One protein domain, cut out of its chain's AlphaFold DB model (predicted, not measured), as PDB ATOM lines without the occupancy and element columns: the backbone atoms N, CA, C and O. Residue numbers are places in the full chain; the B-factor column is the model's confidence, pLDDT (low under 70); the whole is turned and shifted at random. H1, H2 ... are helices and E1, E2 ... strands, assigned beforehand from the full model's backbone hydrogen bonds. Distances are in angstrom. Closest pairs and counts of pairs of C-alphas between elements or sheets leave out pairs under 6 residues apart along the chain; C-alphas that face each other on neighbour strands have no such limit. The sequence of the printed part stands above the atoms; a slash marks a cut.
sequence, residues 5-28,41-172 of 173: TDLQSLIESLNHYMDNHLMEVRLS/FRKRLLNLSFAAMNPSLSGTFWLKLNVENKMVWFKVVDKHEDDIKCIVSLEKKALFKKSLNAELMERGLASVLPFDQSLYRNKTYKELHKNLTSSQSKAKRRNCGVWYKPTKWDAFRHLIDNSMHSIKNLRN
ATOM      1  N   THR A   5      -8.914  -2.724  -4.435       43.66
ATOM      2  CA  THR A   5      -8.430  -4.085  -4.154       43.66
ATOM      3  C   THR A   5      -8.593  -4.466  -2.683       43.66
ATOM      4  O   THR A   5      -8.995  -5.589  -2.391       43.66
ATOM      5  N   ASP A   6      -8.401  -3.515  -1.766       46.34
ATOM      6  CA  ASP A   6      -8.498  -3.779  -0.326       46.34
ATOM      7  C   ASP A   6      -9.932  -4.079   0.110       46.34
ATOM      8  O   ASP A   6     -10.168  -5.052   0.822       46.34
ATOM      9  N   LEU A   7     -10.915  -3.319  -0.385       39.66
ATOM     10  CA  LEU A   7     -12.326  -3.551  -0.060       39.66
ATOM     11  C   LEU A   7     -12.834  -4.888  -0.599       39.66
ATOM     12  O   LEU A   7     -13.583  -5.578   0.089       39.66
ATOM     13  N   GLN A   8     -12.414  -5.268  -1.807       45.78
ATOM     14  CA  GLN A   8     -12.804  -6.540  -2.408       45.78
ATOM     15  C   GLN A   8     -12.228  -7.720  -1.612       45.78
ATOM     16  O   GLN A   8     -12.967  -8.639  -1.271       45.78
ATOM     17  N   SER A   9     -10.953  -7.629  -1.214       43.38
ATOM     18  CA  SER A   9     -10.292  -8.647  -0.388       43.38
ATOM     19  C   SER A   9     -10.881  -8.744   1.022       43.38
ATOM     20  O   SER A   9     -10.985  -9.839   1.575       43.38
ATOM     21  N   LEU A  10     -11.330  -7.622   1.598       43.38
ATOM     22  CA  LEU A  10     -11.952  -7.585   2.920       43.38
ATOM     23  C   LEU A  10     -13.369  -8.164   2.881       43.38
ATOM     24  O   LEU A  10     -13.770  -8.848   3.816       43.38
ATOM     25  N   ILE A  11     -14.114  -7.925   1.797       48.31
ATOM     26  CA  ILE A  11     -15.429  -8.534   1.550       48.31
ATOM     27  C   ILE A  11     -15.282 -10.035   1.319       48.31
ATOM     28  O   ILE A  11     -16.066 -10.804   1.860       48.31
ATOM     29  N   GLU A  12     -14.283 -10.470   0.554       50.41
ATOM     30  CA  GLU A  12     -14.005 -11.892   0.335       50.41
ATOM     31  C   GLU A  12     -13.530 -12.578   1.615       50.41
ATOM     32  O   GLU A  12     -14.020 -13.654   1.934       50.41
ATOM     33  N   SER A  13     -12.685 -11.919   2.410       49.12
ATOM     34  CA  SER A  13     -12.247 -12.418   3.716       49.12
ATOM     35  C   SER A  13     -13.386 -12.448   4.729       49.12
ATOM     36  O   SER A  13     -13.490 -13.399   5.491       49.12
ATOM     37  N   LEU A  14     -14.283 -11.456   4.723       45.25
ATOM     38  CA  LEU A  14     -15.485 -11.454   5.560       45.25
ATOM     39  C   LEU A  14     -16.491 -12.502   5.099       45.25
ATOM     40  O   LEU A  14     -17.050 -13.179   5.944       45.25
ATOM     41  N   ASN A  15     -16.699 -12.689   3.798       47.88
ATOM     42  CA  ASN A  15     -17.556 -13.756   3.285       47.88
ATOM     43  C   ASN A  15     -16.973 -15.130   3.627       47.88
ATOM     44  O   ASN A  15     -17.697 -15.977   4.127       47.88
ATOM     45  N   HIS A  16     -15.662 -15.316   3.472       45.88
ATOM     46  CA  HIS A  16     -14.956 -16.534   3.864       45.88
ATOM     47  C   HIS A  16     -15.008 -16.773   5.383       45.88
ATOM     48  O   HIS A  16     -15.207 -17.898   5.835       45.88
ATOM     49  N   TYR A  17     -14.892 -15.714   6.186       39.53
ATOM     50  CA  TYR A  17     -15.012 -15.769   7.642       39.53
ATOM     51  C   TYR A  17     -16.461 -16.028   8.094       39.53
ATOM     52  O   TYR A  17     -16.680 -16.791   9.029       39.53
ATOM     53  N   MET A  18     -17.461 -15.469   7.404       46.28
ATOM     54  CA  MET A  18     -18.892 -15.697   7.654       46.28
ATOM     55  C   MET A  18     -19.371 -17.074   7.172       46.28
ATOM     56  O   MET A  18     -20.288 -17.640   7.768       46.28
ATOM     57  N   ASP A  19     -18.756 -17.635   6.127       44.53
ATOM     58  CA  ASP A  19     -19.040 -18.992   5.647       44.53
ATOM     59  C   ASP A  19     -18.492 -20.061   6.613       44.53
ATOM     60  O   ASP A  19     -19.100 -21.132   6.749       44.53
ATOM     61  N   ASN A  20     -17.407 -19.742   7.337       36.81
ATOM     62  CA  ASN A  20     -16.670 -20.677   8.196       36.81
ATOM     63  C   ASN A  20     -16.867 -20.484   9.714       36.81
ATOM     64  O   ASN A  20     -16.633 -21.432  10.464       36.81
ATOM     65  N   HIS A  21     -17.345 -19.327  10.191       35.50
ATOM     66  CA  HIS A  21     -17.629 -19.099  11.614       35.50
ATOM     67  C   HIS A  21     -19.048 -18.571  11.873       35.50
ATOM     68  O   HIS A  21     -19.462 -17.505  11.425       35.50
ATOM     69  N   LEU A  22     -19.790 -19.373  12.643       33.03
ATOM     70  CA  LEU A  22     -21.146 -19.140  13.134       33.03
ATOM     71  C   LEU A  22     -21.202 -17.858  13.979       33.03
ATOM     72  O   LEU A  22     -20.770 -17.864  15.129       33.03
ATOM     73  N   MET A  23     -21.764 -16.772  13.447       34.88
ATOM     74  CA  MET A  23     -22.080 -15.599  14.263       34.88
ATOM     75  C   MET A  23     -23.523 -15.693  14.761       34.88
ATOM     76  O   MET A  23     -24.476 -15.510  14.005       34.88
ATOM     77  N   GLU A  24     -23.681 -15.974  16.056       34.47
ATOM     78  CA  GLU A  24     -24.950 -15.860  16.776       34.47
ATOM     79  C   GLU A  24     -25.293 -14.370  16.944       34.47
ATOM     80  O   GLU A  24     -24.957 -13.733  17.941       34.47
ATOM     81  N   VAL A  25     -25.942 -13.776  15.940       40.88
ATOM     82  CA  VAL A  25     -26.452 -12.406  16.061       40.88
ATOM     83  C   VAL A  25     -27.855 -12.470  16.650       40.88
ATOM     84  O   VAL A  25     -28.840 -12.669  15.941       40.88
ATOM     85  N   ARG A  26     -27.953 -12.296  17.972       32.59
ATOM     86  CA  ARG A  26     -29.231 -11.976  18.616       32.59
ATOM     87  C   ARG A  26     -29.581 -10.535  18.269       32.59
ATOM     88  O   ARG A  26     -28.941  -9.607  18.756       32.59
ATOM     89  N   LEU A  27     -30.586 -10.356  17.417       37.91
ATOM     90  CA  LEU A  27     -31.173  -9.047  17.139       37.91
ATOM     91  C   LEU A  27     -31.804  -8.515  18.432       37.91
ATOM     92  O   LEU A  27     -32.910  -8.904  18.798       37.91
ATOM     93  N   SER A  28     -31.070  -7.659  19.141       35.06
ATOM     94  CA  SER A  28     -31.603  -6.866  20.244       35.06
ATOM     95  C   SER A  28     -32.073  -5.535  19.673       35.06
ATOM     96  O   SER A  28     -31.278  -4.751  19.157       35.06
ATOM     97  N   PHE A  41     -13.554  -8.381  24.423       37.28
ATOM     98  CA  PHE A  41     -14.196  -8.831  23.191       37.28
ATOM     99  C   PHE A  41     -15.559  -8.131  23.175       37.28
ATOM    100  O   PHE A  41     -16.506  -8.571  23.832       37.28
ATOM    101  N   ARG A  42     -15.619  -6.929  22.581       37.62
ATOM    102  CA  ARG A  42     -16.831  -6.119  22.598       37.62
ATOM    103  C   ARG A  42     -17.877  -7.020  21.973       37.62
ATOM    104  O   ARG A  42     -17.688  -7.472  20.845       37.62
ATOM    105  N   LYS A  43     -18.989  -7.244  22.672       45.00
ATOM    106  CA  LYS A  43     -20.259  -7.491  21.994       45.00
ATOM    107  C   LYS A  43     -20.480  -6.278  21.092       45.00
ATOM    108  O   LYS A  43     -21.080  -5.289  21.498       45.00
ATOM    109  N   ARG A  44     -19.863  -6.285  19.912       52.78
ATOM    110  CA  ARG A  44     -20.092  -5.293  18.879       52.78
ATOM    111  C   ARG A  44     -21.445  -5.681  18.328       52.78
ATOM    112  O   ARG A  44     -21.565  -6.651  17.587       52.78
ATOM    113  N   LEU A  45     -22.467  -4.985  18.815       60.69
ATOM    114  CA  LEU A  45     -23.789  -5.052  18.226       60.69
ATOM    115  C   LEU A  45     -23.623  -4.637  16.769       60.69
ATOM    116  O   LEU A  45     -23.154  -3.539  16.471       60.69
ATOM    117  N   LEU A  46     -23.897  -5.580  15.880       71.00
ATOM    118  CA  LEU A  46     -23.867  -5.348  14.455       71.00
ATOM    119  C   LEU A  46     -25.263  -4.894  14.053       71.00
ATOM    120  O   LEU A  46     -26.212  -5.675  14.138       71.00
ATOM    121  N   ASN A  47     -25.386  -3.636  13.643       74.12
ATOM    122  CA  ASN A  47     -26.642  -3.142  13.105       74.12
ATOM    123  C   ASN A  47     -26.832  -3.739  11.712       74.12
ATOM    124  O   ASN A  47     -26.021  -3.530  10.807       74.12
ATOM    125  N   LEU A  48     -27.884  -4.541  11.579       81.94
ATOM    126  CA  LEU A  48     -28.299  -5.133  10.319       81.94
ATOM    127  C   LEU A  48     -29.540  -4.394   9.828       81.94
ATOM    128  O   LEU A  48     -30.576  -4.402  10.498       81.94
ATOM    129  N   SER A  49     -29.450  -3.807   8.640       86.62
ATOM    130  CA  SER A  49     -30.582  -3.209   7.944       86.62
ATOM    131  C   SER A  49     -30.987  -4.055   6.740       86.62
ATOM    132  O   SER A  49     -30.175  -4.728   6.098       86.62
ATOM    133  N   PHE A  50     -32.280  -4.058   6.419       89.50
ATOM    134  CA  PHE A  50     -32.759  -4.761   5.234       89.50
ATOM    135  C   PHE A  50     -32.337  -4.019   3.964       89.50
ATOM    136  O   PHE A  50     -32.675  -2.855   3.755       89.50
ATOM    137  N   ALA A  51     -31.651  -4.714   3.060       89.44
ATOM    138  CA  ALA A  51     -31.290  -4.144   1.771       89.44
ATOM    139  C   ALA A  51     -32.533  -3.913   0.887       89.44
ATOM    140  O   ALA A  51     -33.404  -4.781   0.775       89.44
ATOM    141  N   ALA A  52     -32.565  -2.761   0.205       91.44
ATOM    142  CA  ALA A  52     -33.576  -2.373  -0.792       91.44
ATOM    143  C   ALA A  52     -35.032  -2.272  -0.288       91.44
ATOM    144  O   ALA A  52     -35.957  -2.180  -1.099       91.44
ATOM    145  N   MET A  53     -35.272  -2.264   1.024       92.69
ATOM    146  CA  MET A  53     -36.625  -2.190   1.577       92.69
ATOM    147  C   MET A  53     -36.665  -1.503   2.936       92.69
ATOM    148  O   MET A  53     -35.681  -1.483   3.665       92.69
ATOM    149  N   ASN A  54     -37.844  -0.998   3.282       89.94
ATOM    150  CA  ASN A  54     -38.145  -0.439   4.588       89.94
ATOM    151  C   ASN A  54     -39.346  -1.180   5.206       89.94
ATOM    152  O   ASN A  54     -40.425  -1.181   4.597       89.94
ATOM    153  N   PRO A  55     -39.187  -1.846   6.365       88.25
ATOM    154  CA  PRO A  55     -40.307  -2.407   7.113       88.25
ATOM    155  C   PRO A  55     -41.273  -1.316   7.595       88.25
ATOM    156  O   PRO A  55     -40.857  -0.243   8.022       88.25
ATOM    157  N   SER A  56     -42.575  -1.596   7.568       86.50
ATOM    158  CA  SER A  56     -43.566  -0.739   8.226       86.50
ATOM    159  C   SER A  56     -43.586  -0.984   9.736       86.50
ATOM    160  O   SER A  56     -42.989  -1.947  10.213       86.50
ATOM    161  N   LEU A  57     -44.337  -0.179  10.495       81.31
ATOM    162  CA  LEU A  57     -44.531  -0.415  11.933       81.31
ATOM    163  C   LEU A  57     -45.110  -1.814  12.226       81.31
ATOM    164  O   LEU A  57     -44.674  -2.511  13.137       81.31
ATOM    165  N   SER A  58     -46.063  -2.273  11.414       80.62
ATOM    166  CA  SER A  58     -46.587  -3.640  11.521       80.62
ATOM    167  C   SER A  58     -45.533  -4.685  11.148       80.62
ATOM    168  O   SER A  58     -45.523  -5.777  11.712       80.62
ATOM    169  N   GLY A  59     -44.629  -4.362  10.219       82.56
ATOM    170  CA  GLY A  59     -43.504  -5.217   9.851       82.56
ATOM    171  C   GLY A  59     -42.448  -5.333  10.941       82.56
ATOM    172  O   GLY A  59     -41.986  -6.440  11.207       82.56
ATOM    173  N   THR A  60     -42.106  -4.239  11.623       83.94
ATOM    174  CA  THR A  60     -41.188  -4.278  12.772       83.94
ATOM    175  C   THR A  60     -41.794  -5.051  13.937       83.94
ATOM    176  O   THR A  60     -41.106  -5.874  14.538       83.94
ATOM    177  N   PHE A  61     -43.092  -4.883  14.205       82.31
ATOM    178  CA  PHE A  61     -43.799  -5.689  15.203       82.31
ATOM    179  C   PHE A  61     -43.812  -7.178  14.840       82.31
ATOM    180  O   PHE A  61     -43.512  -8.030  15.675       82.31
ATOM    181  N   TRP A  62     -44.091  -7.501  13.575       86.50
ATOM    182  CA  TRP A  62     -44.045  -8.878  13.092       86.50
ATOM    183  C   TRP A  62     -42.645  -9.484  13.241       86.50
ATOM    184  O   TRP A  62     -42.525 -10.612  13.713       86.50
ATOM    185  N   LEU A  63     -41.588  -8.738  12.904       84.38
ATOM    186  CA  LEU A  63     -40.203  -9.171  13.107       84.38
ATOM    187  C   LEU A  63     -39.901  -9.408  14.583       84.38
ATOM    188  O   LEU A  63     -39.321 -10.435  14.916       84.38
ATOM    189  N   LYS A  64     -40.335  -8.510  15.468       81.38
ATOM    190  CA  LYS A  64     -40.162  -8.688  16.909       81.38
ATOM    191  C   LYS A  64     -40.802  -9.997  17.378       81.38
ATOM    192  O   LYS A  64     -40.134 -10.837  17.957       81.38
ATOM    193  N   LEU A  65     -42.054 -10.251  17.012       79.94
ATOM    194  CA  LEU A  65     -42.739 -11.487  17.405       79.94
ATOM    195  C   LEU A  65     -42.130 -12.763  16.801       79.94
ATOM    196  O   LEU A  65     -42.146 -13.814  17.437       79.94
ATOM    197  N   ASN A  66     -41.640 -12.703  15.559       82.81
ATOM    198  CA  ASN A  66     -41.284 -13.905  14.799       82.81
ATOM    199  C   ASN A  66     -39.779 -14.167  14.700       82.81
ATOM    200  O   ASN A  66     -39.403 -15.285  14.346       82.81
ATOM    201  N   VAL A  67     -38.931 -13.178  14.985       82.75
ATOM    202  CA  VAL A  67     -37.477 -13.218  14.746       82.75
ATOM    203  C   VAL A  67     -36.667 -12.826  15.985       82.75
ATOM    204  O   VAL A  67     -35.514 -13.239  16.089       82.75
ATOM    205  N   GLU A  68     -37.232 -12.086  16.947       77.94
ATOM    206  CA  GLU A  68     -36.516 -11.716  18.177       77.94
ATOM    207  C   GLU A  68     -35.975 -12.960  18.898       77.94
ATOM    208  O   GLU A  68     -36.644 -13.991  18.998       77.94
ATOM    209  N   ASN A  69     -34.727 -12.870  19.366       73.12
ATOM    210  CA  ASN A  69     -33.978 -13.958  20.007       73.12
ATOM    211  C   ASN A  69     -33.732 -15.215  19.150       73.12
ATOM    212  O   ASN A  69     -33.218 -16.205  19.673       73.12
ATOM    213  N   LYS A  70     -34.046 -15.198  17.850       74.94
ATOM    214  CA  LYS A  70     -33.705 -16.293  16.932       74.94
ATOM    215  C   LYS A  70     -32.373 -16.031  16.246       74.94
ATOM    216  O   LYS A  70     -31.999 -14.888  15.993       74.94
ATOM    217  N   MET A  71     -31.681 -17.113  15.903       74.69
ATOM    218  CA  MET A  71     -30.530 -17.039  15.013       74.69
ATOM    219  C   MET A  71     -30.994 -16.679  13.601       74.69
ATOM    220  O   MET A  71     -31.962 -17.244  13.088       74.69
ATOM    221  N   VAL A  72     -30.280 -15.749  12.976       79.31
ATOM    222  CA  VAL A  72     -30.508 -15.329  11.595       79.31
ATOM    223  C   VAL A  72     -29.239 -15.506  10.778       79.31
ATOM    224  O   VAL A  72     -28.127 -15.283  11.248       79.31
ATOM    225  N   TRP A  73     -29.432 -15.884   9.527       81.75
ATOM    226  CA  TRP A  73     -28.421 -15.886   8.487       81.75
ATOM    227  C   TRP A  73     -28.580 -14.613   7.680       81.75
ATOM    228  O   TRP A  73     -29.703 -14.210   7.371       81.75
ATOM    229  N   PHE A  74     -27.473 -13.985   7.306       82.75
ATOM    230  CA  PHE A  74     -27.531 -12.807   6.462       82.75
ATOM    231  C   PHE A  74     -26.435 -12.818   5.405       82.75
ATOM    232  O   PHE A  74     -25.337 -13.323   5.616       82.75
ATOM    233  N   LYS A  75     -26.755 -12.244   4.246       84.75
ATOM    234  CA  LYS A  75     -25.805 -11.972   3.170       84.75
ATOM    235  C   LYS A  75     -25.632 -10.468   3.054       84.75
ATOM    236  O   LYS A  75     -26.610  -9.758   2.814       84.75
ATOM    237  N   VAL A  76     -24.401  -9.994   3.214       86.06
ATOM    238  CA  VAL A  76     -24.065  -8.573   3.077       86.06
ATOM    239  C   VAL A  76     -24.258  -8.138   1.627       86.06
ATOM    240  O   VAL A  76     -23.842  -8.823   0.692       86.06
ATOM    241  N   VAL A  77     -24.923  -7.002   1.445       85.56
ATOM    242  CA  VAL A  77     -25.166  -6.385   0.137       85.56
ATOM    243  C   VAL A  77     -24.363  -5.103  -0.005       85.56
ATOM    244  O   VAL A  77     -23.803  -4.855  -1.071       85.56
ATOM    245  N   ASP A  78     -24.310  -4.314   1.063       83.38
ATOM    246  CA  ASP A  78     -23.601  -3.044   1.129       83.38
ATOM    247  C   ASP A  78     -23.259  -2.731   2.595       83.38
ATOM    248  O   ASP A  78     -23.911  -3.238   3.515       83.38
ATOM    249  N   LYS A  79     -22.208  -1.943   2.813       80.44
ATOM    250  CA  LYS A  79     -21.696  -1.614   4.144       80.44
ATOM    251  C   LYS A  79     -21.454  -0.114   4.246       80.44
ATOM    252  O   LYS A  79     -20.684   0.452   3.474       80.44
ATOM    253  N   HIS A  80     -22.036   0.480   5.273       74.31
ATOM    254  CA  HIS A  80     -21.705   1.806   5.769       74.31
ATOM    255  C   HIS A  80     -20.981   1.690   7.114       74.31
ATOM    256  O   HIS A  80     -20.897   0.601   7.684       74.31
ATOM    257  N   GLU A  81     -20.403   2.795   7.590       70.31
ATOM    258  CA  GLU A  81     -19.505   2.812   8.758       70.31
ATOM    259  C   GLU A  81     -20.099   2.092   9.982       70.31
ATOM    260  O   GLU A  81     -19.403   1.273  10.583       70.31
ATOM    261  N   ASP A  82     -21.401   2.278  10.240       70.88
ATOM    262  CA  ASP A  82     -22.124   1.681  11.374       70.88
ATOM    263  C   ASP A  82     -23.376   0.866  10.990       70.88
ATOM    264  O   ASP A  82     -24.123   0.435  11.874       70.88
ATOM    265  N   ASP A  83     -23.626   0.636   9.695       71.31
ATOM    266  CA  ASP A  83     -24.807  -0.098   9.220       71.31
ATOM    267  C   ASP A  83     -24.472  -1.066   8.081       71.31
ATOM    268  O   ASP A  83     -23.769  -0.724   7.126       71.31
ATOM    269  N   ILE A  84     -25.001  -2.285   8.170       83.88
ATOM    270  CA  ILE A  84     -24.820  -3.321   7.157       83.88
ATOM    271  C   ILE A  84     -26.161  -3.636   6.510       83.88
ATOM    272  O   ILE A  84     -27.020  -4.303   7.091       83.88
ATOM    273  N   LYS A  85     -26.291  -3.239   5.243       84.44
ATOM    274  CA  LYS A  85     -27.437  -3.598   4.411       84.44
ATOM    275  C   LYS A  85     -27.304  -5.052   3.986       84.44
ATOM    276  O   LYS A  85     -26.326  -5.440   3.337       84.44
ATOM    277  N   CYS A  86     -28.304  -5.862   4.299       86.75
ATOM    278  CA  CYS A  86     -28.240  -7.301   4.087       86.75
ATOM    279  C   CYS A  86     -29.557  -7.934   3.614       86.75
ATOM    280  O   CYS A  86     -30.654  -7.369   3.689       86.75
ATOM    281  N   ILE A  87     -29.421  -9.146   3.077       88.00
ATOM    282  CA  ILE A  87     -30.521 -10.087   2.856       88.00
ATOM    283  C   ILE A  87     -30.546 -11.016   4.056       88.00
ATOM    284  O   ILE A  87     -29.523 -11.634   4.333       88.00
ATOM    285  N   VAL A  88     -31.685 -11.138   4.734       86.62
ATOM    286  CA  VAL A  88     -31.802 -11.914   5.976       86.62
ATOM    287  C   VAL A  88     -32.682 -13.145   5.763       86.62
ATOM    288  O   VAL A  88     -33.707 -13.080   5.081       86.62
ATOM    289  N   SER A  89     -32.301 -14.262   6.373       85.12
ATOM    290  CA  SER A  89     -32.984 -15.556   6.322       85.12
ATOM    291  C   SER A  89     -32.921 -16.235   7.690       85.12
ATOM    292  O   SER A  89     -31.929 -16.121   8.395       85.12
ATOM    293  N   LEU A  90     -33.952 -16.986   8.076       80.56
ATOM    294  CA  LEU A  90     -33.935 -17.755   9.334       80.56
ATOM    295  C   LEU A  90     -33.173 -19.086   9.221       80.56
ATOM    296  O   LEU A  90     -32.816 -19.685  10.227       80.56
ATOM    297  N   GLU A  91     -32.888 -19.546   8.002       74.31
ATOM    298  CA  GLU A  91     -32.220 -20.825   7.752       74.31
ATOM    299  C   GLU A  91     -31.051 -20.669   6.777       74.31
ATOM    300  O   GLU A  91     -31.118 -19.877   5.833       74.31
ATOM    301  N   LYS A  92     -29.994 -21.471   6.983       59.56
ATOM    302  CA  LYS A  92     -28.763 -21.451   6.172       59.56
ATOM    303  C   LYS A  92     -29.021 -21.855   4.718       59.56
ATOM    304  O   LYS A  92     -28.397 -21.337   3.797       59.56
ATOM    305  N   LYS A  93     -29.941 -22.803   4.497       56.72
ATOM    306  CA  LYS A  93     -30.255 -23.348   3.168       56.72
ATOM    307  C   LYS A  93     -31.340 -22.507   2.488       56.72
ATOM    308  O   LYS A  93     -32.512 -22.868   2.466       56.72
ATOM    309  N   ALA A  94     -30.916 -21.405   1.872       52.94
ATOM    310  CA  ALA A  94     -31.762 -20.484   1.104       52.94
ATOM    311  C   ALA A  94     -32.443 -21.102  -0.141       52.94
ATOM    312  O   ALA A  94     -33.281 -20.455  -0.760       52.94
ATOM    313  N   LEU A  95     -32.101 -22.339  -0.523       42.91
ATOM    314  CA  LEU A  95     -32.624 -22.994  -1.728       42.91
ATOM    315  C   LEU A  95     -34.103 -23.408  -1.617       42.91
ATOM    316  O   LEU A  95     -34.748 -23.572  -2.647       42.91
ATOM    317  N   PHE A  96     -34.652 -23.545  -0.401       42.22
ATOM    318  CA  PHE A  96     -36.029 -24.033  -0.203       42.22
ATOM    319  C   PHE A  96     -36.913 -23.151   0.686       42.22
ATOM    320  O   PHE A  96     -38.131 -23.330   0.688       42.22
ATOM    321  N   LYS A  97     -36.349 -22.172   1.406       60.78
ATOM    322  CA  LYS A  97     -37.131 -21.206   2.185       60.78
ATOM    323  C   LYS A  97     -36.854 -19.769   1.779       60.78
ATOM    324  O   LYS A  97     -35.732 -19.359   1.501       60.78
ATOM    325  N   LYS A  98     -37.946 -19.016   1.754       70.94
ATOM    326  CA  LYS A  98     -38.027 -17.624   1.336       70.94
ATOM    327  C   LYS A  98     -37.297 -16.723   2.338       70.94
ATOM    328  O   LYS A  98     -37.456 -16.896   3.542       70.94
ATOM    329  N   SER A  99     -36.508 -15.766   1.845       85.81
ATOM    330  CA  SER A  99     -35.834 -14.781   2.702       85.81
ATOM    331  C   SER A  99     -36.847 -13.939   3.481       85.81
ATOM    332  O   SER A  99     -37.955 -13.686   2.994       85.81
ATOM    333  N   LEU A 100     -36.456 -13.446   4.661       88.94
ATOM    334  CA  LEU A 100     -37.285 -12.541   5.465       88.94
ATOM    335  C   LEU A 100     -37.651 -11.280   4.675       88.94
ATOM    336  O   LEU A 100     -38.780 -10.803   4.770       88.94
ATOM    337  N   ASN A 101     -36.739 -10.795   3.822       90.50
ATOM    338  CA  ASN A 101     -37.000  -9.679   2.912       90.50
ATOM    339  C   ASN A 101     -38.237  -9.958   2.039       90.50
ATOM    340  O   ASN A 101     -39.164  -9.150   1.956       90.50
ATOM    341  N   ALA A 102     -38.269 -11.128   1.399       89.25
ATOM    342  CA  ALA A 102     -39.359 -11.508   0.511       89.25
ATOM    343  C   ALA A 102     -40.636 -11.885   1.287       89.25
ATOM    344  O   ALA A 102     -41.747 -11.687   0.783       89.25
ATOM    345  N   GLU A 103     -40.512 -12.428   2.502       90.81
ATOM    346  CA  GLU A 103     -41.649 -12.708   3.384       90.81
ATOM    347  C   GLU A 103     -42.384 -11.434   3.800       90.81
ATOM    348  O   GLU A 103     -43.589 -11.325   3.561       90.81
ATOM    349  N   LEU A 104     -41.660 -10.447   4.325       91.50
ATOM    350  CA  LEU A 104     -42.221  -9.143   4.673       91.50
ATOM    351  C   LEU A 104     -42.900  -8.483   3.470       91.50
ATOM    352  O   LEU A 104     -44.005  -7.956   3.594       91.50
ATOM    353  N   MET A 105     -42.269  -8.557   2.294       92.75
ATOM    354  CA  MET A 105     -42.796  -7.931   1.083       92.75
ATOM    355  C   MET A 105     -44.126  -8.545   0.628       92.75
ATOM    356  O   MET A 105     -45.068  -7.821   0.321       92.75
ATOM    357  N   GLU A 106     -44.244  -9.876   0.610       88.00
ATOM    358  CA  GLU A 106     -45.494 -10.533   0.194       88.00
ATOM    359  C   GLU A 106     -46.631 -10.391   1.203       88.00
ATOM    360  O   GLU A 106     -47.796 -10.388   0.806       88.00
ATOM    361  N   ARG A 107     -46.306 -10.252   2.493       89.56
ATOM    362  CA  ARG A 107     -47.290  -9.930   3.534       89.56
ATOM    363  C   ARG A 107     -47.744  -8.465   3.473       89.56
ATOM    364  O   ARG A 107     -48.642  -8.082   4.215       89.56
ATOM    365  N   GLY A 108     -47.126  -7.642   2.621       91.69
ATOM    366  CA  GLY A 108     -47.365  -6.202   2.581       91.69
ATOM    367  C   GLY A 108     -46.888  -5.496   3.853       91.69
ATOM    368  O   GLY A 108     -47.426  -4.460   4.215       91.69
ATOM    369  N   LEU A 109     -45.906  -6.056   4.563       91.19
ATOM    370  CA  LEU A 109     -45.357  -5.509   5.811       91.19
ATOM    371  C   LEU A 109     -44.129  -4.616   5.581       91.19
ATOM    372  O   LEU A 109     -43.488  -4.168   6.529       91.19
ATOM    373  N   ALA A 110     -43.780  -4.376   4.322       92.25
ATOM    374  CA  ALA A 110     -42.672  -3.527   3.932       92.25
ATOM    375  C   ALA A 110     -42.922  -2.881   2.568       92.25
ATOM    376  O   ALA A 110     -43.758  -3.340   1.783       92.25
ATOM    377  N   SER A 111     -42.148  -1.837   2.288       91.19
ATOM    378  CA  SER A 111     -42.092  -1.158   0.997       91.19
ATOM    379  C   SER A 111     -40.690  -1.230   0.408       91.19
ATOM    380  O   SER A 111     -39.696  -1.130   1.128       91.19
ATOM    381  N   VAL A 112     -40.607  -1.378  -0.908       94.19
ATOM    382  CA  VAL A 112     -39.357  -1.328  -1.668       94.19
ATOM    383  C   VAL A 112     -38.855   0.107  -1.710       94.19
ATOM    384  O   VAL A 112     -39.617   1.025  -2.018       94.19
ATOM    385  N   LEU A 113     -37.574   0.291  -1.407       92.69
ATOM    386  CA  LEU A 113     -36.911   1.583  -1.549       92.69
ATOM    387  C   LEU A 113     -36.609   1.872  -3.030       92.69
ATOM    388  O   LEU A 113     -36.443   0.935  -3.823       92.69
ATOM    389  N   PRO A 114     -36.500   3.153  -3.428       93.25
ATOM    390  CA  PRO A 114     -35.980   3.510  -4.742       93.25
ATOM    391  C   PRO A 114     -34.656   2.793  -5.029       93.25
ATOM    392  O   PRO A 114     -33.872   2.526  -4.118       93.25
ATOM    393  N   PHE A 115     -34.428   2.443  -6.295       91.31
ATOM    394  CA  PHE A 115     -33.203   1.751  -6.684       91.31
ATOM    395  C   PHE A 115     -31.986   2.646  -6.419       91.31
ATOM    396  O   PHE A 115     -31.917   3.771  -6.913       91.31
ATOM    397  N   ASP A 116     -31.025   2.125  -5.662       90.44
ATOM    398  CA  ASP A 116     -29.781   2.814  -5.343       90.44
ATOM    399  C   ASP A 116     -28.789   2.681  -6.505       90.44
ATOM    400  O   ASP A 116     -28.276   1.596  -6.798       90.44
ATOM    401  N   GLN A 117     -28.511   3.801  -7.174       91.19
ATOM    402  CA  GLN A 117     -27.639   3.812  -8.347       91.19
ATOM    403  C   GLN A 117     -26.173   3.550  -8.018       91.19
ATOM    404  O   GLN A 117     -25.444   3.044  -8.876       91.19
ATOM    405  N   SER A 118     -25.743   3.806  -6.781       88.62
ATOM    406  CA  SER A 118     -24.380   3.484  -6.347       88.62
ATOM    407  C   SER A 118     -24.119   1.971  -6.387       88.62
ATOM    408  O   SER A 118     -23.021   1.523  -6.730       88.62
ATOM    409  N   LEU A 119     -25.165   1.168  -6.171       88.25
ATOM    410  CA  LEU A 119     -25.122  -0.294  -6.162       88.25
ATOM    411  C   LEU A 119     -25.450  -0.921  -7.520       88.25
ATOM    412  O   LEU A 119     -25.582  -2.142  -7.629       88.25
ATOM    413  N   TYR A 120     -25.510  -0.130  -8.596       87.00
ATOM    414  CA  TYR A 120     -25.840  -0.629  -9.932       87.00
ATOM    415  C   TYR A 120     -24.915  -1.764 -10.406       87.00
ATOM    416  O   TYR A 120     -25.347  -2.668 -11.118       87.00
ATOM    417  N   ARG A 121     -23.632  -1.770 -10.035       89.56
ATOM    418  CA  ARG A 121     -22.711  -2.851 -10.447       89.56
ATOM    419  C   ARG A 121     -22.889  -4.143  -9.639       89.56
ATOM    420  O   ARG A 121     -22.433  -5.194 -10.084       89.56
ATOM    421  N   ASN A 122     -23.583  -4.098  -8.502       88.50
ATOM    422  CA  ASN A 122     -23.812  -5.260  -7.652       88.50
ATOM    423  C   ASN A 122     -24.966  -6.120  -8.206       88.50
ATOM    424  O   ASN A 122     -26.144  -5.764  -8.118       88.50
ATOM    425  N   LYS A 123     -24.626  -7.290  -8.768       89.88
ATOM    426  CA  LYS A 123     -25.611  -8.243  -9.312       89.88
ATOM    427  C   LYS A 123     -26.597  -8.743  -8.247       89.88
ATOM    428  O   LYS A 123     -27.785  -8.837  -8.537       89.88
ATOM    429  N   THR A 124     -26.124  -8.997  -7.021       87.44
ATOM    430  CA  THR A 124     -26.975  -9.465  -5.910       87.44
ATOM    431  C   THR A 124     -28.013  -8.403  -5.544       87.44
ATOM    432  O   THR A 124     -29.187  -8.723  -5.383       87.44
ATOM    433  N   TYR A 125     -27.606  -7.129  -5.471       90.62
ATOM    434  CA  TYR A 125     -28.527  -6.021  -5.204       90.62
ATOM    435  C   TYR A 125     -29.579  -5.869  -6.311       90.62
ATOM    436  O   TYR A 125     -30.767  -5.750  -6.022       90.62
ATOM    437  N   LYS A 126     -29.163  -5.931  -7.583       92.62
ATOM    438  CA  LYS A 126     -30.078  -5.858  -8.734       92.62
ATOM    439  C   LYS A 126     -31.146  -6.944  -8.706       92.62
ATOM    440  O   LYS A 126     -32.325  -6.656  -8.913       92.62
ATOM    441  N   GLU A 127     -30.735  -8.182  -8.462       91.81
ATOM    442  CA  GLU A 127     -31.655  -9.314  -8.399       91.81
ATOM    443  C   GLU A 127     -32.611  -9.194  -7.209       91.81
ATOM    444  O   GLU A 127     -33.823  -9.347  -7.374       91.81
ATOM    445  N   LEU A 128     -32.089  -8.822  -6.035       91.94
ATOM    446  CA  LEU A 128     -32.900  -8.543  -4.854       91.94
ATOM    447  C   LEU A 128     -33.954  -7.467  -5.142       91.94
ATOM    448  O   LEU A 128     -35.139  -7.694  -4.905       91.94
ATOM    449  N   HIS A 129     -33.540  -6.315  -5.675       94.75
ATOM    450  CA  HIS A 129     -34.429  -5.185  -5.952       94.75
ATOM    451  C   HIS A 129     -35.526  -5.556  -6.960       94.75
ATOM    452  O   HIS A 129     -36.710  -5.298  -6.718       94.75
ATOM    453  N   LYS A 130     -35.164  -6.263  -8.039       94.12
ATOM    454  CA  LYS A 130     -36.118  -6.796  -9.027       94.12
ATOM    455  C   LYS A 130     -37.143  -7.728  -8.376       94.12
ATOM    456  O   LYS A 130     -38.349  -7.574  -8.597       94.12
ATOM    457  N   ASN A 131     -36.681  -8.677  -7.564       92.69
ATOM    458  CA  ASN A 131     -37.544  -9.660  -6.908       92.69
ATOM    459  C   ASN A 131     -38.494  -8.993  -5.908       92.69
ATOM    460  O   ASN A 131     -39.696  -9.262  -5.927       92.69
ATOM    461  N   LEU A 132     -37.989  -8.061  -5.099       93.50
ATOM    462  CA  LEU A 132     -38.806  -7.304  -4.154       93.50
ATOM    463  C   LEU A 132     -39.843  -6.429  -4.865       93.50
ATOM    464  O   LEU A 132     -40.999  -6.403  -4.450       93.50
ATOM    465  N   THR A 133     -39.484  -5.782  -5.977       93.94
ATOM    466  CA  THR A 133     -40.425  -4.984  -6.786       93.94
ATOM    467  C   THR A 133     -41.563  -5.846  -7.347       93.94
ATOM    468  O   THR A 133     -42.734  -5.443  -7.330       93.94
ATOM    469  N   SER A 134     -41.246  -7.066  -7.788       92.69
ATOM    470  CA  SER A 134     -42.246  -8.046  -8.228       92.69
ATOM    471  C   SER A 134     -43.166  -8.471  -7.078       92.69
ATOM    472  O   SER A 134     -44.392  -8.402  -7.206       92.69
ATOM    473  N   SER A 135     -42.605  -8.831  -5.920       91.25
ATOM    474  CA  SER A 135     -43.384  -9.201  -4.731       91.25
ATOM    475  C   SER A 135     -44.254  -8.056  -4.216       91.25
ATOM    476  O   SER A 135     -45.414  -8.284  -3.878       91.25
ATOM    477  N   GLN A 136     -43.759  -6.818  -4.239       92.44
ATOM    478  CA  GLN A 136     -44.550  -5.638  -3.894       92.44
ATOM    479  C   GLN A 136     -45.741  -5.479  -4.841       92.44
ATOM    480  O   GLN A 136     -46.858  -5.211  -4.405       92.44
ATOM    481  N   SER A 137     -45.527  -5.670  -6.144       91.12
ATOM    482  CA  SER A 137     -46.604  -5.602  -7.137       91.12
ATOM    483  C   SER A 137     -47.667  -6.677  -6.889       91.12
ATOM    484  O   SER A 137     -48.861  -6.405  -7.018       91.12
ATOM    485  N   LYS A 138     -47.260  -7.881  -6.464       90.31
ATOM    486  CA  LYS A 138     -48.189  -8.941  -6.040       90.31
ATOM    487  C   LYS A 138     -48.964  -8.551  -4.777       90.31
ATOM    488  O   LYS A 138     -50.177  -8.730  -4.757       90.31
ATOM    489  N   ALA A 139     -48.302  -7.992  -3.764       90.12
ATOM    490  CA  ALA A 139     -48.953  -7.534  -2.532       90.12
ATOM    491  C   ALA A 139     -49.977  -6.416  -2.802       90.12
ATOM    492  O   ALA A 139     -51.101  -6.472  -2.310       90.12
ATOM    493  N   LYS A 140     -49.641  -5.464  -3.685       90.06
ATOM    494  CA  LYS A 140     -50.571  -4.427  -4.161       90.06
ATOM    495  C   LYS A 140     -51.808  -5.021  -4.831       90.06
ATOM    496  O   LYS A 140     -52.919  -4.628  -4.506       90.06
ATOM    497  N   ARG A 141     -51.630  -5.996  -5.732       88.88
ATOM    498  CA  ARG A 141     -52.754  -6.691  -6.396       88.88
ATOM    499  C   ARG A 141     -53.631  -7.464  -5.411       88.88
ATOM    500  O   ARG A 141     -54.831  -7.560  -5.620       88.88
ATOM    501  N   ARG A 142     -53.033  -8.005  -4.348       88.56
ATOM    502  CA  ARG A 142     -53.745  -8.689  -3.258       88.56
ATOM    503  C   ARG A 142     -54.390  -7.729  -2.257       88.56
ATOM    504  O   ARG A 142     -55.051  -8.208  -1.345       88.56
ATOM    505  N   ASN A 143     -54.198  -6.417  -2.418       85.44
ATOM    506  CA  ASN A 143     -54.716  -5.386  -1.528       85.44
ATOM    507  C   ASN A 143     -54.392  -5.683  -0.051       85.44
ATOM    508  O   ASN A 143     -55.285  -5.679   0.783       85.44
ATOM    509  N   CYS A 144     -53.140  -6.024   0.278       85.25
ATOM    510  CA  CYS A 144     -52.770  -6.469   1.627       85.25
ATOM    511  C   CYS A 144     -51.723  -5.577   2.312       85.25
ATOM    512  O   CYS A 144     -50.916  -4.903   1.663       85.25
ATOM    513  N   GLY A 145     -51.720  -5.610   3.648       86.88
ATOM    514  CA  GLY A 145     -50.761  -4.888   4.486       86.88
ATOM    515  C   GLY A 145     -50.807  -3.376   4.255       86.88
ATOM    516  O   GLY A 145     -51.885  -2.796   4.157       86.88
ATOM    517  N   VAL A 146     -49.642  -2.739   4.104       85.69
ATOM    518  CA  VAL A 146     -49.517  -1.295   3.816       85.69
ATOM    519  C   VAL A 146     -50.152  -0.872   2.490       85.69
ATOM    520  O   VAL A 146     -50.317   0.317   2.237       85.69
ATOM    521  N   TRP A 147     -50.491  -1.832   1.627       85.12
ATOM    522  CA  TRP A 147     -51.123  -1.582   0.335       85.12
ATOM    523  C   TRP A 147     -52.644  -1.728   0.372       85.12
ATOM    524  O   TRP A 147     -53.275  -1.509  -0.661       85.12
ATOM    525  N   TYR A 148     -53.221  -2.099   1.520       86.44
ATOM    526  CA  TYR A 148     -54.664  -2.234   1.671       86.44
ATOM    527  C   TYR A 148     -55.363  -0.886   1.476       86.44
ATOM    528  O   TYR A 148     -55.040   0.114   2.119       86.44
ATOM    529  N   LYS A 149     -56.360  -0.885   0.597       84.50
ATOM    530  CA  LYS A 149     -57.328   0.189   0.420       84.50
ATOM    531  C   LYS A 149     -58.722  -0.380   0.677       84.50
ATOM    532  O   LYS A 149     -59.065  -1.381   0.040       84.50
ATOM    533  N   PRO A 150     -59.522   0.226   1.571       79.62
ATOM    534  CA  PRO A 150     -60.862  -0.261   1.855       79.62
ATOM    535  C   PRO A 150     -61.714  -0.218   0.589       79.62
ATOM    536  O   PRO A 150     -61.764   0.791  -0.120       79.62
ATOM    537  N   THR A 151     -62.365  -1.336   0.288       82.94
ATOM    538  CA  THR A 151     -63.292  -1.427  -0.838       82.94
ATOM    539  C   THR A 151     -64.710  -1.068  -0.393       82.94
ATOM    540  O   THR A 151     -65.033  -1.087   0.795       82.94
ATOM    541  N   LYS A 152     -65.607  -0.794  -1.352       84.00
ATOM    542  CA  LYS A 152     -67.046  -0.631  -1.061       84.00
ATOM    543  C   LYS A 152     -67.627  -1.857  -0.344       84.00
ATOM    544  O   LYS A 152     -68.542  -1.727   0.461       84.00
ATOM    545  N   TRP A 153     -67.072  -3.035  -0.619       80.25
ATOM    546  CA  TRP A 153     -67.463  -4.280   0.024       80.25
ATOM    547  C   TRP A 153     -67.011  -4.356   1.486       80.25
ATOM    548  O   TRP A 153     -67.766  -4.824   2.331       80.25
ATOM    549  N   ASP A 154     -65.831  -3.832   1.815       82.81
ATOM    550  CA  ASP A 154     -65.366  -3.764   3.206       82.81
ATOM    551  C   ASP A 154     -66.201  -2.773   4.024       82.81
ATOM    552  O   ASP A 154     -66.562  -3.061   5.163       82.81
ATOM    553  N   ALA A 155     -66.605  -1.651   3.419       80.50
ATOM    554  CA  ALA A 155     -67.553  -0.723   4.036       80.50
ATOM    555  C   ALA A 155     -68.921  -1.385   4.298       80.50
ATOM    556  O   ALA A 155     -69.499  -1.215   5.371       80.50
ATOM    557  N   PHE A 156     -69.418  -2.178   3.344       82.69
ATOM    558  CA  PHE A 156     -70.664  -2.929   3.504       82.69
ATOM    559  C   PHE A 156     -70.568  -4.003   4.600       82.69
ATOM    560  O   PHE A 156     -71.471  -4.107   5.427       82.69
ATOM    561  N   ARG A 157     -69.461  -4.756   4.669       82.56
ATOM    562  CA  ARG A 157     -69.211  -5.718   5.758       82.56
ATOM    563  C   ARG A 157     -69.200  -5.043   7.123       82.56
ATOM    564  O   ARG A 157     -69.896  -5.505   8.015       82.56
ATOM    565  N   HIS A 158     -68.500  -3.916   7.257       83.31
ATOM    566  CA  HIS A 158     -68.491  -3.153   8.506       83.31
ATOM    567  C   HIS A 158     -69.895  -2.717   8.940       83.31
ATOM    568  O   HIS A 158     -70.213  -2.766  10.127       83.31
ATOM    569  N   LEU A 159     -70.754  -2.326   7.994       83.69
ATOM    570  CA  LEU A 159     -72.145  -1.987   8.291       83.69
ATOM    571  C   LEU A 159     -72.929  -3.204   8.804       83.69
ATOM    572  O   LEU A 159     -73.646  -3.098   9.802       83.69
ATOM    573  N   ILE A 160     -72.765  -4.362   8.156       86.31
ATOM    574  CA  ILE A 160     -73.408  -5.609   8.586       86.31
ATOM    575  C   ILE A 160     -72.911  -6.019   9.971       86.31
ATOM    576  O   ILE A 160     -73.737  -6.268  10.846       86.31
ATOM    577  N   ASP A 161     -71.600  -6.040  10.203       84.81
ATOM    578  CA  ASP A 161     -71.010  -6.478  11.471       84.81
ATOM    579  C   ASP A 161     -71.481  -5.597  12.638       84.81
ATOM    580  O   ASP A 161     -71.902  -6.105  13.681       84.81
ATOM    581  N   ASN A 162     -71.522  -4.276  12.432       81.88
ATOM    582  CA  ASN A 162     -72.035  -3.328  13.422       81.88
ATOM    583  C   ASN A 162     -73.532  -3.545  13.712       81.88
ATOM    584  O   ASN A 162     -73.959  -3.508  14.873       81.88
ATOM    585  N   SER A 163     -74.338  -3.813  12.679       81.06
ATOM    586  CA  SER A 163     -75.767  -4.104  12.859       81.06
ATOM    587  C   SER A 163     -75.997  -5.447  13.568       81.06
ATOM    588  O   SER A 163     -76.826  -5.530  14.475       81.06
ATOM    589  N   MET A 164     -75.208  -6.480  13.254       79.00
ATOM    590  CA  MET A 164     -75.276  -7.783  13.922       79.00
ATOM    591  C   MET A 164     -74.868  -7.713  15.392       79.00
ATOM    592  O   MET A 164     -75.514  -8.347  16.229       79.00
ATOM    593  N   HIS A 165     -73.831  -6.946  15.732       75.06
ATOM    594  CA  HIS A 165     -73.456  -6.717  17.128       75.06
ATOM    595  C   HIS A 165     -74.565  -6.008  17.911       75.06
ATOM    596  O   HIS A 165     -74.863  -6.403  19.039       75.06
ATOM    597  N   SER A 166     -75.237  -5.040  17.287       75.56
ATOM    598  CA  SER A 166     -76.368  -4.333  17.898       75.56
ATOM    599  C   SER A 166     -77.559  -5.267  18.154       75.56
ATOM    600  O   SER A 166     -78.134  -5.255  19.238       75.56
ATOM    601  N   ILE A 167     -77.883  -6.153  17.205       72.69
ATOM    602  CA  ILE A 167     -78.977  -7.131  17.349       72.69
ATOM    603  C   ILE A 167     -78.667  -8.186  18.423       72.69
ATOM    604  O   ILE A 167     -79.563  -8.584  19.165       72.69
ATOM    605  N   LYS A 168     -77.414  -8.648  18.533       74.25
ATOM    606  CA  LYS A 168     -77.008  -9.610  19.576       74.25
ATOM    607  C   LYS A 168     -77.155  -9.032  20.983       74.25
ATOM    608  O   LYS A 168     -77.625  -9.738  21.867       74.25
ATOM    609  N   ASN A 169     -76.817  -7.757  21.175       69.69
ATOM    610  CA  ASN A 169     -76.988  -7.090  22.467       69.69
ATOM    611  C   ASN A 169     -78.463  -6.922  22.859       69.69
ATOM    612  O   ASN A 169     -78.777  -7.018  24.037       69.69
ATOM    613  N   LEU A 170     -79.369  -6.751  21.890       68.44
ATOM    614  CA  LEU A 170     -80.813  -6.659  22.142       68.44
ATOM    615  C   LEU A 170     -81.483  -8.004  22.475       68.44
ATOM    616  O   LEU A 170     -82.573  -7.998  23.027       68.44
ATOM    617  N   ARG A 171     -80.868  -9.148  22.138       63.50
ATOM    618  CA  ARG A 171     -81.388 -10.490  22.490       63.50
ATOM    619  C   ARG A 171     -80.886 -11.028  23.832       63.50
ATOM    620  O   ARG A 171     -81.370 -12.064  24.269       63.50
ATOM    621  N   ASN A 172     -79.893 -10.376  24.431       57.62
ATOM    622  CA  ASN A 172     -79.312 -10.756  25.723       57.62
ATOM    623  C   ASN A 172     -79.874  -9.912  26.890       57.62
ATOM    624  O   ASN A 172     -79.262  -9.868  27.956       57.62
TER     625      ASN A 172
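Overview. This is residues 5 to 28 and 41 to 172 of the 173 residues of the protein "Hypothetical protein" of Oppiella nova (UniProt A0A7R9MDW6). A small body is built of a three-stranded sheet (E1, E4, E3) and a two-stranded ribbon (E2, E5), with the short helix H3 packed on both and the long helix H4 running past them; H2 packs on the ribbon. Helix H5 sticks out as a free arm from one end of the body, and H1 only grazes the sheet at the other end. The printed part has 156 residues, with five named helices and five named strands in the order H1 E1 E2 H2 E3 E4 H3 E5 H4 H5, a mixed class of helices and strands. The sheet E1 E4 E3 is mixed, and the ribbon is antiparallel. The whole is loose, with a radius of gyration of the C-alphas of 20.6 A and spans of 75 by 35 by 30 A, H5 adding much of the length.

Arrangement. In the larger sheet, E4, residues 84 to 89, is the inner strand between the edge strands E1, residues 48 to 50, and E3, residues 73 to 79. E3 and E4 form an antiparallel hairpin, with N 75 and O 87 at 2.8 A. E1 is parallel to E4, with N 86 and O 49 at 2.8 A. H3, residues 100 to 106, stands at the sheet's level, with a height over the sheet of 2.2 A; the closest C-alphas of E4 and H3, Ser 89 and Leu 100, are 5.3 A apart. E2, residues 53 to 55, and E5, residues 110 to 112, are antiparallel neighbours, with N 54 and O 111 at 2.8 A. H4, residues 123 to 141, only grazes the larger sheet with its residues 123 to 128. H4 touches H3 with residues 131 to 139 alone, closest at the C-alphas of Glu 106 and Ala 139, 5.3 A, the same way at a shallow tilt of 33 degrees, only just short of steep. H2, residues 57 to 67, is close to but not clearly touching H3, with the C-alphas of Gly 59 and Leu 104 at 6.6 A. H1, residues 5 to 20, only grazes the larger sheet with its residues 11 to 18. H5, residues 152 to 171, is apart from H4. In H1, H2, H3, H4 and H5 every O i to N i+4 pair is within hydrogen-bond range.

Along the chain. H1 begins at C-alpha 5 (-8.430, -4.085, -4.154) and is 22.3 A long. E3 is 16.4 A, E4 14.7 A and H2 14.9 A long. H4 is 27.3 A long from C-alpha 123 (-25.611, -8.243, -9.312), and H5 is 29.3 A long, to C-alpha 171 (-81.388, -10.490, 22.490).

Size, cuts and confidence. The two farthest C-alphas, Thr 5 and Arg 171, are 77.9 A apart. Residues 29 to 40 are not printed, and C-alphas 28 and 41 are 17.8 A apart across this cut. Of the links printed whole, none is long. The mean pLDDT of the printed part is 75.5; residues 5 to 28, 41 to 45, 92 to 97 and 169 to 172 are under 70.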